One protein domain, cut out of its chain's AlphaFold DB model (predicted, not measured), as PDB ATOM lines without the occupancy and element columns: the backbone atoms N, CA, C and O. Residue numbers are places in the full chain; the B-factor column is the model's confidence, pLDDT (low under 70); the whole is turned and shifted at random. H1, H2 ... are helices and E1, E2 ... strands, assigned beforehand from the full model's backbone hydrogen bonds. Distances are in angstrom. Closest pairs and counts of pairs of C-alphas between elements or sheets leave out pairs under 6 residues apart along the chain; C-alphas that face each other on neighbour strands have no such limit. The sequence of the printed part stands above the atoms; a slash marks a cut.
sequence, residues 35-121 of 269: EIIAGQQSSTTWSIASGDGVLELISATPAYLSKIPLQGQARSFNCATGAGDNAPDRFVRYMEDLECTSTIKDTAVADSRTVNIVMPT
ATOM      1  N   GLU A  35      29.138 -20.754   3.745       54.25
ATOM      2  CA  GLU A  35      28.016 -20.744   4.685       54.25
ATOM      3  C   GLU A  35      28.263 -19.885   5.922       54.25
ATOM      4  O   GLU A  35      27.350 -19.197   6.383       54.25
ATOM      5  N   ILE A  36      29.494 -19.865   6.444       54.38
ATOM      6  CA  ILE A  36      29.847 -18.942   7.527       54.38
ATOM      7  C   ILE A  36      29.899 -17.506   6.985       54.38
ATOM      8  O   ILE A  36      29.471 -16.576   7.672       54.38
ATOM      9  N   ILE A  37      30.368 -17.335   5.748       53.66
ATOM     10  CA  ILE A  37      30.499 -16.035   5.075       53.66
ATOM     11  C   ILE A  37      29.129 -15.463   4.653       53.66
ATOM     12  O   ILE A  37      28.914 -14.259   4.736       53.66
ATOM     13  N   ALA A  38      28.179 -16.306   4.240       47.69
ATOM     14  CA  ALA A  38      26.853 -15.902   3.761       47.69
ATOM     15  C   ALA A  38      25.792 -15.878   4.873       47.69
ATOM     16  O   ALA A  38      24.859 -15.078   4.815       47.69
ATOM     17  N   GLY A  39      25.925 -16.725   5.901       47.41
ATOM     18  CA  GLY A  39      25.024 -16.750   7.058       47.41
ATOM     19  C   GLY A  39      25.224 -15.574   8.021       47.41
ATOM     20  O   GLY A  39      24.340 -15.264   8.819       47.41
ATOM     21  N   GLN A  40      26.363 -14.886   7.938       49.00
ATOM     22  CA  GLN A  40      26.648 -13.661   8.675       49.00
ATOM     23  C   GLN A  40      27.237 -12.651   7.690       49.00
ATOM     24  O   GLN A  40      28.305 -12.929   7.161       49.00
ATOM     25  N   GLN A  41      26.602 -11.485   7.489       54.06
ATOM     26  CA  GLN A  41      27.126 -10.314   6.748       54.06
ATOM     27  C   GLN A  41      28.432  -9.782   7.381       54.06
ATOM     28  O   GLN A  41      28.485  -8.709   7.979       54.06
ATOM     29  N   SER A  42      29.473 -10.602   7.379       57.66
ATOM     30  CA  SER A  42      30.581 -10.527   8.328       57.66
ATOM     31  C   SER A  42      31.934 -10.686   7.664       57.66
ATOM     32  O   SER A  42      32.934 -10.382   8.307       57.66
ATOM     33  N   SER A  43      31.986 -11.095   6.395       61.09
ATOM     34  CA  SER A  43      33.210 -11.010   5.610       61.09
ATOM     35  C   SER A  43      32.970 -10.855   4.105       61.09
ATOM     36  O   SER A  43      31.945 -11.278   3.574       61.09
ATOM     37  N   THR A  44      33.924 -10.222   3.422       67.50
ATOM     38  CA  THR A  44      34.046 -10.185   1.957       67.50
ATOM     39  C   THR A  44      35.404 -10.717   1.548       67.50
ATOM     40  O   THR A  44      36.428 -10.248   2.040       67.50
ATOM     41  N   THR A  45      35.409 -11.648   0.597       71.56
ATOM     42  CA  THR A  45      36.633 -12.189   0.003       71.56
ATOM     43  C   THR A  45      36.816 -11.621  -1.396       71.56
ATOM     44  O   THR A  45      35.907 -11.676  -2.224       71.56
ATOM     45  N   TRP A  46      37.997 -11.082  -1.670       73.06
ATOM     46  CA  TRP A  46      38.436 -10.673  -2.994       73.06
ATOM     47  C   TRP A  46      39.652 -11.497  -3.388       73.06
ATOM     48  O   TRP A  46      40.582 -11.613  -2.599       73.06
ATOM     49  N   SER A  47      39.664 -12.073  -4.586       76.81
ATOM     50  CA  SER A  47      40.770 -12.915  -5.035       76.81
ATOM     51  C   SER A  47      41.411 -12.380  -6.310       76.81
ATOM     52  O   SER A  47      40.734 -11.988  -7.262       76.81
ATOM     53  N   ILE A  48      42.744 -12.383  -6.338       75.38
ATOM     54  CA  ILE A  48      43.536 -12.239  -7.556       75.38
ATOM     55  C   ILE A  48      44.092 -13.612  -7.893       75.38
ATOM     56  O   ILE A  48      45.027 -14.090  -7.252       75.38
ATOM     57  N   ALA A  49      43.547 -14.234  -8.931       76.69
ATOM     58  CA  ALA A  49      44.144 -15.426  -9.507       76.69
ATOM     59  C   ALA A  49      45.182 -15.034 -10.561       76.69
ATOM     60  O   ALA A  49      44.946 -14.193 -11.428       76.69
ATOM     61  N   SER A  50      46.328 -15.692 -10.512       69.00
ATOM     62  CA  SER A  50      47.269 -15.774 -11.616       69.00
ATOM     63  C   SER A  50      47.475 -17.250 -11.939       69.00
ATOM     64  O   SER A  50      47.294 -18.095 -11.070       69.00
ATOM     65  N   GLY A  51      47.865 -17.599 -13.167       66.00
ATOM     66  CA  GLY A  51      48.052 -19.006 -13.563       66.00
ATOM     67  C   GLY A  51      48.980 -19.817 -12.639       66.00
ATOM     68  O   GLY A  51      48.899 -21.043 -12.614       66.00
ATOM     69  N   ASP A  52      49.813 -19.138 -11.841       71.50
ATOM     70  CA  ASP A  52      50.751 -19.749 -10.896       71.50
ATOM     71  C   ASP A  52      50.238 -19.841  -9.444       71.50
ATOM     72  O   ASP A  52      50.875 -20.505  -8.634       71.50
ATOM     73  N   GLY A  53      49.129 -19.184  -9.083       73.31
ATOM     74  CA  GLY A  53      48.596 -19.177  -7.710       73.31
ATOM     75  C   GLY A  53      47.563 -18.076  -7.459       73.31
ATOM     76  O   GLY A  53      47.243 -17.299  -8.360       73.31
ATOM     77  N   VAL A  54      47.056 -17.977  -6.229       79.69
ATOM     78  CA  VAL A  54      45.955 -17.057  -5.886       79.69
ATOM     79  C   VAL A  54      46.297 -16.232  -4.645       79.69
ATOM     80  O   VAL A  54      46.834 -16.747  -3.671       79.69
ATOM     81  N   LEU A  55      45.984 -14.939  -4.683       79.81
ATOM     82  CA  LEU A  55      46.014 -14.046  -3.528       79.81
ATOM     83  C   LEU A  55      44.576 -13.766  -3.091       79.81
ATOM     84  O   LEU A  55      43.811 -13.213  -3.875       79.81
ATOM     85  N   GLU A  56      44.219 -14.113  -1.861       82.69
ATOM     86  CA  GLU A  56      42.902 -13.863  -1.280       82.69
ATOM     87  C   GLU A  56      42.983 -12.779  -0.205       82.69
ATOM     88  O   GLU A  56      43.740 -12.873   0.761       82.69
ATOM     89  N   LEU A  57      42.171 -11.742  -0.371       81.38
ATOM     90  CA  LEU A  57      41.987 -10.650   0.566       81.38
ATOM     91  C   LEU A  57      40.621 -10.808   1.240       81.38
ATOM     92  O   LEU A  57      39.586 -10.687   0.590       81.38
ATOM     93  N   ILE A  58      40.608 -11.067   2.541       82.50
ATOM     94  CA  ILE A  58      39.408 -11.329   3.333       82.50
ATOM     95  C   ILE A  58      39.203 -10.153   4.284       82.50
ATOM     96  O   ILE A  58      39.925  -9.992   5.264       82.50
ATOM     97  N   SER A  59      38.210  -9.314   4.019       80.88
ATOM     98  CA  SER A  59      37.783  -8.287   4.972       80.88
ATOM     99  C   SER A  59      36.786  -8.906   5.941       80.88
ATOM    100  O   SER A  59      35.783  -9.440   5.486       80.88
ATOM    101  N   ALA A  60      37.035  -8.854   7.248       79.00
ATOM    102  CA  ALA A  60      36.228  -9.543   8.256       79.00
ATOM    103  C   ALA A  60      35.816  -8.629   9.419       79.00
ATOM    104  O   ALA A  60      36.618  -7.848   9.930       79.00
ATOM    105  N   THR A  61      34.570  -8.749   9.876       77.75
ATOM    106  CA  THR A  61      34.069  -8.024  11.050       77.75
ATOM    107  C   THR A  61      34.597  -8.641  12.347       77.75
ATOM    108  O   THR A  61      34.920  -9.835  12.373       77.75
ATOM    109  N   PRO A  62      34.632  -7.889  13.466       75.00
ATOM    110  CA  PRO A  62      35.168  -8.378  14.738       75.00
ATOM    111  C   PRO A  62      34.579  -9.714  15.222       75.00
ATOM    112  O   PRO A  62      35.287 -10.516  15.829       75.00
ATOM    113  N   ALA A  63      33.308  -9.990  14.915       73.81
ATOM    114  CA  ALA A  63      32.639 -11.244  15.271       73.81
ATOM    115  C   ALA A  63      33.147 -12.465  14.476       73.81
ATOM    116  O   ALA A  63      33.046 -13.594  14.954       73.81
ATOM    117  N   TYR A  64      33.676 -12.256  13.268       74.12
ATOM    118  CA  TYR A  64      34.231 -13.314  12.422       74.12
ATOM    119  C   TYR A  64      35.732 -13.524  12.675       74.12
ATOM    120  O   TYR A  64      36.209 -14.650  12.564       74.12
ATOM    121  N   LEU A  65      36.466 -12.497  13.130       76.31
ATOM    122  CA  LEU A  65      37.898 -12.616  13.460       76.31
ATOM    123  C   LEU A  65      38.182 -13.712  14.500       76.31
ATOM    124  O   LEU A  65      39.207 -14.382  14.414       76.31
ATOM    125  N   SER A  66      37.267 -13.956  15.447       74.88
ATOM    126  CA  SER A  66      37.428 -15.021  16.452       74.88
ATOM    127  C   SER A  66      37.323 -16.440  15.886       74.88
ATOM    128  O   SER A  66      37.669 -17.392  16.582       74.88
ATOM    129  N   LYS A  67      36.811 -16.603  14.660       77.56
ATOM    130  CA  LYS A  67      36.720 -17.896  13.965       77.56
ATOM    131  C   LYS A  67      37.971 -18.199  13.141       77.56
ATOM    132  O   LYS A  67      38.141 -19.335  12.707       77.56
ATOM    133  N   ILE A  68      38.835 -17.206  12.930       80.88
ATOM    134  CA  ILE A  68      40.040 -17.349  12.119       80.88
ATOM    135  C   ILE A  68      41.137 -17.984  12.982       80.88
ATOM    136  O   ILE A  68      41.480 -17.457  14.044       80.88
ATOM    137  N   PRO A  69      41.701 -19.124  12.565       82.75
ATOM    138  CA  PRO A  69      42.754 -19.799  13.311       82.75
ATOM    139  C   PRO A  69      44.091 -19.055  13.170       82.75
ATOM    140  O   PRO A  69      44.836 -19.255  12.214       82.75
ATOM    141  N   LEU A  70      44.415 -18.223  14.159       84.75
ATOM    142  CA  LEU A  70      45.681 -17.486  14.230       84.75
ATOM    143  C   LEU A  70      46.785 -18.290  14.933       84.75
ATOM    144  O   LEU A  70      46.529 -19.107  15.826       84.75
ATOM    145  N   GLN A  71      48.029 -18.054  14.533       80.06
ATOM    146  CA  GLN A  71      49.227 -18.573  15.178       80.06
ATOM    147  C   GLN A  71      49.553 -17.675  16.383       80.06
ATOM    148  O   GLN A  71      50.198 -16.638  16.276       80.06
ATOM    149  N   GLY A  72      49.033 -18.053  17.554       73.44
ATOM    150  CA  GLY A  72      49.139 -17.275  18.796       73.44
ATOM    151  C   GLY A  72      47.784 -16.761  19.301       73.44
ATOM    152  O   GLY A  72      46.732 -17.179  18.825       73.44
ATOM    153  N   GLN A  73      47.799 -15.881  20.309       60.44
ATOM    154  CA  GLN A  73      46.597 -15.299  20.939       60.44
ATOM    155  C   GLN A  73      46.534 -13.768  20.785       60.44
ATOM    156  O   GLN A  73      46.192 -13.048  21.725       60.44
ATOM    157  N   ALA A  74      46.859 -13.239  19.604       60.81
ATOM    158  CA  ALA A  74      46.662 -11.816  19.340       60.81
ATOM    159  C   ALA A  74      45.155 -11.513  19.223       60.81
ATOM    160  O   ALA A  74      44.516 -11.838  18.226       60.81
ATOM    161  N   ARG A  75      44.567 -10.908  20.267       60.31
ATOM    162  CA  ARG A  75      43.149 -10.486  20.284       60.31
ATOM    163  C   ARG A  75      42.870  -9.254  19.414       60.31
ATOM    164  O   ARG A  75      41.713  -8.985  19.115       60.31
ATOM    165  N   SER A  76      43.907  -8.520  19.026       70.19
ATOM    166  CA  SER A  76      43.831  -7.355  18.144       70.19
ATOM    167  C   SER A  76      44.993  -7.396  17.163       70.19
ATOM    168  O   SER A  76      46.140  -7.517  17.592       70.19
ATOM    169  N   PHE A  77      44.701  -7.276  15.874       78.12
ATOM    170  CA  PHE A  77      45.697  -7.245  14.810       78.12
ATOM    171  C   PHE A  77      45.268  -6.261  13.719       78.12
ATOM    172  O   PHE A  77      44.075  -6.057  13.513       78.12
ATOM    173  N   ASN A  78      46.237  -5.641  13.043       82.62
ATOM    174  CA  ASN A  78      46.016  -4.774  11.875       82.62
ATOM    175  C   ASN A  78      45.663  -5.584  10.615       82.62
ATOM    176  O   ASN A  78      44.804  -5.183   9.840       82.62
ATOM    177  N   CYS A  79      46.306  -6.732  10.434       84.12
ATOM    178  CA  CYS A  79      46.004  -7.751   9.445       84.12
ATOM    179  C   CYS A  79      46.608  -9.087   9.898       84.12
ATOM    180  O   CYS A  79      47.511  -9.118  10.741       84.12
ATOM    181  N   ALA A  80      46.062 -10.186   9.385       86.12
ATOM    182  CA  ALA A  80      46.589 -11.525   9.597       86.12
ATOM    183  C   ALA A  80      46.911 -12.173   8.256       86.12
ATOM    184  O   ALA A  80      46.113 -12.076   7.328       86.12
ATOM    185  N   THR A  81      48.063 -12.826   8.147       89.19
ATOM    186  CA  THR A  81      48.522 -13.383   6.869       89.19
ATOM    187  C   THR A  81      48.903 -14.846   6.971       89.19
ATOM    188  O   THR A  81      49.370 -15.299   8.010       89.19
ATOM    189  N   GLY A  82      48.681 -15.604   5.905       86.19
ATOM    190  CA  GLY A  82      49.136 -16.983   5.791       86.19
ATOM    191  C   GLY A  82      49.446 -17.306   4.342       86.19
ATOM    192  O   GLY A  82      48.640 -17.009   3.464       86.19
ATOM    193  N   ALA A  83      50.599 -17.911   4.093       84.56
ATOM    194  CA  ALA A  83      51.013 -18.338   2.766       84.56
ATOM    195  C   ALA A  83      51.184 -19.856   2.744       84.56
ATOM    196  O   ALA A  83      51.661 -20.444   3.712       84.56
ATOM    197  N   GLY A  84      50.785 -20.483   1.642       81.25
ATOM    198  CA  GLY A  84      51.125 -21.873   1.381       81.25
ATOM    199  C   GLY A  84      52.595 -22.025   0.976       81.25
ATOM    200  O   GLY A  84      53.208 -21.094   0.453       81.25
ATOM    201  N   ASP A  85      53.145 -23.225   1.166       78.31
ATOM    202  CA  ASP A  85      54.573 -23.527   0.952       78.31
ATOM    203  C   ASP A  85      55.091 -23.248  -0.473       78.31
ATOM    204  O   ASP A  85      56.288 -23.072  -0.681       78.31
ATOM    205  N   ASN A  86      54.199 -23.223  -1.468       78.19
ATOM    206  CA  ASN A  86      54.497 -22.998  -2.885       78.19
ATOM    207  C   ASN A  86      53.820 -21.726  -3.425       78.19
ATOM    208  O   ASN A  86      53.533 -21.632  -4.624       78.19
ATOM    209  N   ALA A  87      53.500 -20.769  -2.554       82.06
ATOM    210  CA  ALA A  87      52.898 -19.511  -2.958       82.06
ATOM    211  C   ALA A  87      53.833 -18.737  -3.910       82.06
ATOM    212  O   ALA A  87      55.042 -18.691  -3.684       82.06
ATOM    213  N   PRO A  88      53.307 -18.097  -4.973       83.75
ATOM    214  CA  PRO A  88      54.128 -17.284  -5.865       83.75
ATOM    215  C   PRO A  88      54.861 -16.169  -5.111       83.75
ATOM    216  O   PRO A  88      54.216 -15.368  -4.431       83.75
ATOM    217  N   ASP A  89      56.173 -16.028  -5.332       86.88
ATOM    218  CA  ASP A  89      57.025 -15.025  -4.664       86.88
ATOM    219  C   ASP A  89      56.452 -13.602  -4.719       86.88
ATOM    220  O   ASP A  89      56.593 -12.825  -3.780       86.88
ATOM    221  N   ARG A  90      55.771 -13.242  -5.816       85.69
ATOM    222  CA  ARG A  90      55.120 -11.929  -5.967       85.69
ATOM    223  C   ARG A  90      54.027 -11.676  -4.923       85.69
ATOM    224  O   ARG A  90      53.869 -10.546  -4.479       85.69
ATOM    225  N   PHE A  91      53.268 -12.707  -4.560       86.25
ATOM    226  CA  PHE A  91      52.190 -12.614  -3.578       86.25
ATOM    227  C   PHE A  91      52.742 -12.691  -2.158       86.25
ATOM    228  O   PHE A  91      52.258 -11.970  -1.293       86.25
ATOM    229  N   VAL A  92      53.796 -13.483  -1.946       85.69
ATOM    230  CA  VAL A  92      54.524 -13.528  -0.669       85.69
ATOM    231  C   VAL A  92      55.153 -12.168  -0.357       85.69
ATOM    232  O   VAL A  92      54.924 -11.635   0.719       85.69
ATOM    233  N   ARG A  93      55.842 -11.536  -1.317       87.50
ATOM    234  CA  ARG A  93      56.412 -10.190  -1.119       87.50
ATOM    235  C   ARG A  93      55.347  -9.139  -0.817       87.50
ATOM    236  O   ARG A  93      55.519  -8.345   0.093       87.50
ATOM    237  N   TYR A  94      54.221  -9.170  -1.532       84.62
ATOM    238  CA  TYR A  94      53.104  -8.260  -1.256       84.62
ATOM    239  C   TYR A  94      52.541  -8.436   0.165       84.62
ATOM    240  O   TYR A  94      52.167  -7.467   0.816       84.62
ATOM    241  N   MET A  95      52.482  -9.679   0.649       84.88
ATOM    242  CA  MET A  95      52.084 -10.004   2.018       84.88
ATOM    243  C   MET A  95      53.100  -9.495   3.052       84.88
ATOM    244  O   MET A  95      52.694  -8.964   4.083       84.88
ATOM    245  N   GLU A  96      54.397  -9.641   2.783       86.38
ATOM    246  CA  GLU A  96      55.479  -9.146   3.647       86.38
ATOM    247  C   GLU A  96      55.485  -7.612   3.738       86.38
ATOM    248  O   GLU A  96      55.625  -7.066   4.832       86.38
ATOM    249  N   ASP A  97      55.228  -6.921   2.623       87.81
ATOM    250  CA  ASP A  97      55.161  -5.454   2.544       87.81
ATOM    251  C   ASP A  97      54.005  -4.847   3.370       87.81
ATOM    252  O   ASP A  97      54.018  -3.657   3.683       87.81
ATOM    253  N   LEU A  98      52.989  -5.643   3.732       83.06
ATOM    254  CA  LEU A  98      51.836  -5.190   4.523       83.06
ATOM    255  C   LEU A  98      52.115  -5.101   6.034       83.06
ATOM    256  O   LEU A  98      51.256  -4.607   6.765       83.06
ATOM    257  N   GLU A  99      53.279  -5.574   6.507       82.69
ATOM    258  CA  GLU A  99      53.710  -5.526   7.917       82.69
ATOM    259  C   GLU A  99      52.608  -5.973   8.906       82.69
ATOM    260  O   GLU A  99      52.249  -5.296   9.880       82.69
ATOM    261  N   CYS A 100      52.016  -7.137   8.633       83.81
ATOM    262  CA  CYS A 100      50.928  -7.671   9.443       83.81
ATOM    263  C   CYS A 100      51.393  -8.144  10.827       83.81
ATOM    264  O   CYS A 100      52.417  -8.802  10.985       83.81
ATOM    265  N   THR A 101      50.594  -7.835  11.848       85.00
ATOM    266  CA  THR A 101      50.890  -8.121  13.268       85.00
ATOM    267  C   THR A 101      50.506  -9.530  13.709       85.00
ATOM    268  O   THR A 101      50.802  -9.920  14.838       85.00
ATOM    269  N   SER A 102      49.831 -10.295  12.852       85.50
ATOM    270  CA  SER A 102      49.384 -11.652  13.147       85.50
ATOM    271  C   SER A 102      49.582 -12.570  11.946       85.50
ATOM    272  O   SER A 102      49.560 -12.130  10.794       85.50
ATOM    273  N   THR A 103      49.734 -13.862  12.217       86.81
ATOM    274  CA  THR A 103      49.831 -14.905  11.196       86.81
ATOM    275  C   THR A 103      48.691 -15.906  11.356       86.81
ATOM    276  O   THR A 103      48.243 -16.217  12.462       86.81
ATOM    277  N   ILE A 104      48.162 -16.386  10.237       85.12
ATOM    278  CA  ILE A 104      47.207 -17.491  10.172       85.12
ATOM    279  C   ILE A 104      48.013 -18.771  10.386       85.12
ATOM    280  O   ILE A 104      49.142 -18.873   9.921       85.12
ATOM    281  N   LYS A 105      47.461 -19.756  11.103       84.06
ATOM    282  CA  LYS A 105      48.137 -21.054  11.240       84.06
ATOM    283  C   LYS A 105      48.406 -21.630   9.852       84.06
ATOM    284  O   LYS A 105      47.474 -21.716   9.059       84.06
ATOM    285  N   ASP A 106      49.616 -22.126   9.614       77.69
ATOM    286  CA  ASP A 106      50.000 -22.757   8.339       77.69
ATOM    287  C   ASP A 106      49.039 -23.891   7.962       77.69
ATOM    288  O   ASP A 106      48.616 -24.037   6.818       77.69
ATOM    289  N   THR A 107      48.578 -24.639   8.972       73.88
ATOM    290  CA  THR A 107      47.574 -25.681   8.775       73.88
ATOM    291  C   THR A 107      46.260 -25.125   8.254       73.88
ATOM    292  O   THR A 107      45.537 -25.857   7.629       73.88
ATOM    293  N   ALA A 108      45.883 -23.877   8.479       74.62
ATOM    294  CA  ALA A 108      44.582 -23.352   8.072       74.62
ATOM    295  C   ALA A 108      44.555 -22.710   6.675       74.62
ATOM    296  O   ALA A 108      43.499 -22.237   6.255       74.62
ATOM    297  N   VAL A 109      45.687 -22.693   5.961       77.25
ATOM    298  CA  VAL A 109      45.781 -22.211   4.575       77.25
ATOM    299  C   VAL A 109      45.298 -23.311   3.621       77.25
ATOM    300  O   VAL A 109      45.782 -24.442   3.670       77.25
ATOM    301  N   ALA A 110      44.302 -23.012   2.781       66.88
ATOM    302  CA  ALA A 110      43.623 -24.022   1.963       66.88
ATOM    303  C   ALA A 110      44.484 -24.633   0.843       66.88
ATOM    304  O   ALA A 110      44.356 -25.831   0.575       66.88
ATOM    305  N   ASP A 111      45.367 -23.852   0.217       73.00
ATOM    306  CA  ASP A 111      46.239 -24.310  -0.868       73.00
ATOM    307  C   ASP A 111      47.706 -23.900  -0.640       73.00
ATOM    308  O   ASP A 111      48.042 -22.816  -0.165       73.00
ATOM    309  N   SER A 112      48.603 -24.792  -1.049       73.12
ATOM    310  CA  SER A 112      50.039 -24.559  -1.148       73.12
ATOM    311  C   SER A 112      50.402 -23.340  -1.998       73.12
ATOM    312  O   SER A 112      51.456 -22.767  -1.773       73.12
ATOM    313  N   ARG A 113      49.562 -22.930  -2.960       76.50
ATOM    314  CA  ARG A 113      49.811 -21.772  -3.841       76.50
ATOM    315  C   ARG A 113      49.002 -20.529  -3.479       76.50
ATOM    316  O   ARG A 113      49.089 -19.522  -4.189       76.50
ATOM    317  N   THR A 114      48.207 -20.596  -2.414       80.62
ATOM    318  CA  THR A 114      47.408 -19.460  -1.947       80.62
ATOM    319  C   THR A 114      48.153 -18.609  -0.935       80.62
ATOM    320  O   THR A 114      48.865 -19.123  -0.072       80.62
ATOM    321  N   VAL A 115      47.927 -17.303  -1.013       82.31
ATOM    322  CA  VAL A 115      48.264 -16.345   0.039       82.31
ATOM    323  C   VAL A 115      46.966 -15.737   0.544       82.31
ATOM    324  O   VAL A 115      46.227 -15.143  -0.232       82.31
ATOM    325  N   ASN A 116      46.703 -15.873   1.837       86.06
ATOM    326  CA  ASN A 116      45.530 -15.339   2.509       86.06
ATOM    327  C   ASN A 116      45.930 -14.118   3.332       86.06
ATOM    328  O   ASN A 116      46.831 -14.195   4.166       86.06
ATOM    329  N   ILE A 117      45.224 -13.011   3.141       85.00
ATOM    330  CA  ILE A 117      45.384 -11.784   3.916       85.00
ATOM    331  C   ILE A 117      44.021 -11.425   4.490       85.00
ATOM    332  O   ILE A 117      43.079 -11.144   3.758       85.00
ATOM    333  N   VAL A 118      43.915 -11.400   5.810       85.00
ATOM    334  CA  VAL A 118      42.707 -11.026   6.539       85.00
ATOM    335  C   VAL A 118      42.871  -9.616   7.090       85.00
ATOM    336  O   VAL A 118      43.805  -9.355   7.847       85.00
ATOM    337  N   MET A 119      41.936  -8.723   6.777       85.00
ATOM    338  CA  MET A 119      41.880  -7.360   7.308       85.00
ATOM    339  C   MET A 119      40.616  -7.167   8.165       85.00
ATOM    340  O   MET A 119      39.518  -7.509   7.717       85.00
ATOM    341  N   PRO A 120      40.724  -6.624   9.388       83.38
ATOM    342  CA  PRO A 120      39.563  -6.262  10.189       83.38
ATOM    343  C   PRO A 120      38.812  -5.083   9.546       83.38
ATOM    344  O   PRO A 120      39.427  -4.135   9.057       83.38
ATOM    345  N   THR A 121      37.480  -5.118   9.561       78.69
ATOM    346  CA  THR A 121      36.630  -4.008   9.102       78.69
ATOM    347  C   THR A 121      35.476  -3.750  10.066       78.69
ATOM    348  O   THR A 121      34.812  -4.680  10.523       78.69
TER     349      THR A 121
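Overview. This is residues 35 to 121 of the 269 residues of an uncharacterized protein of Corynebacterium sp. NML130628 (UniProt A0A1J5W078). One sheet of four strands, with the order E1, E2, E4, E3, makes a wall, and helix H3 runs along one face of it over E4. The short helix H2 is on the opposite face near one end, H1 only grazes the sheet, and residues 102 to 103 of a long loop pair parallel with residues 80 to 81 of E3 at one edge. The printed part has 87 residues, in the order H1, E1, E2, H2, E3, H3, E4; the sheet is mixed and the class is mixed, helices and strands. It is compact, with a radius of gyration of the C-alphas of 12.3 A, and rounded, spanning 32 by 26 by 21 A.

Arrangement. H1, residues 35 to 39, only grazes the sheet with its residues 36 to 38. E1, residues 43 to 50, and E2, residues 53 to 60, form an antiparallel hairpin, with N 46 and O 57 2.8 A apart. H2, residues 62 to 65, has a height over the sheet of 8.1 A. E3, residues 80 to 83, is antiparallel to E4, residues 114 to 120, with N 82 and O 116 2.9 A apart. E2 and E4 are parallel, with N 58 and O 117 2.8 A apart. H3, residues 89 to 96, lies over E4 at a height over the sheet of 8.5 A and 22 degrees on the local plane; their closest C-alphas, of Phe 91 and Val 115, are 6.5 A apart. H2 and H3 lie on opposite faces. In H1 and H3 every O i to N i+4 pair is within hydrogen-bond range; H2 is too short for one.

Along the chain. H1 begins at C-alpha 35 (28.016, -20.744, 4.685). E1 measures 22.7 A, E2 22.4 A, H3 10.3 A and E4 19.6 A, ending at C-alpha 120 (39.563, -6.262, 10.189).

Size, cuts and confidence. The C-alphas farthest apart, of Gly 51 and Arg 75, are 35.2 A apart. The printed part has no cut; the links H2 to E3 and H3 to E4 are long. The pLDDT is under 70 at residues 35 to 44, 50 to 51, 73 to 75 and 110.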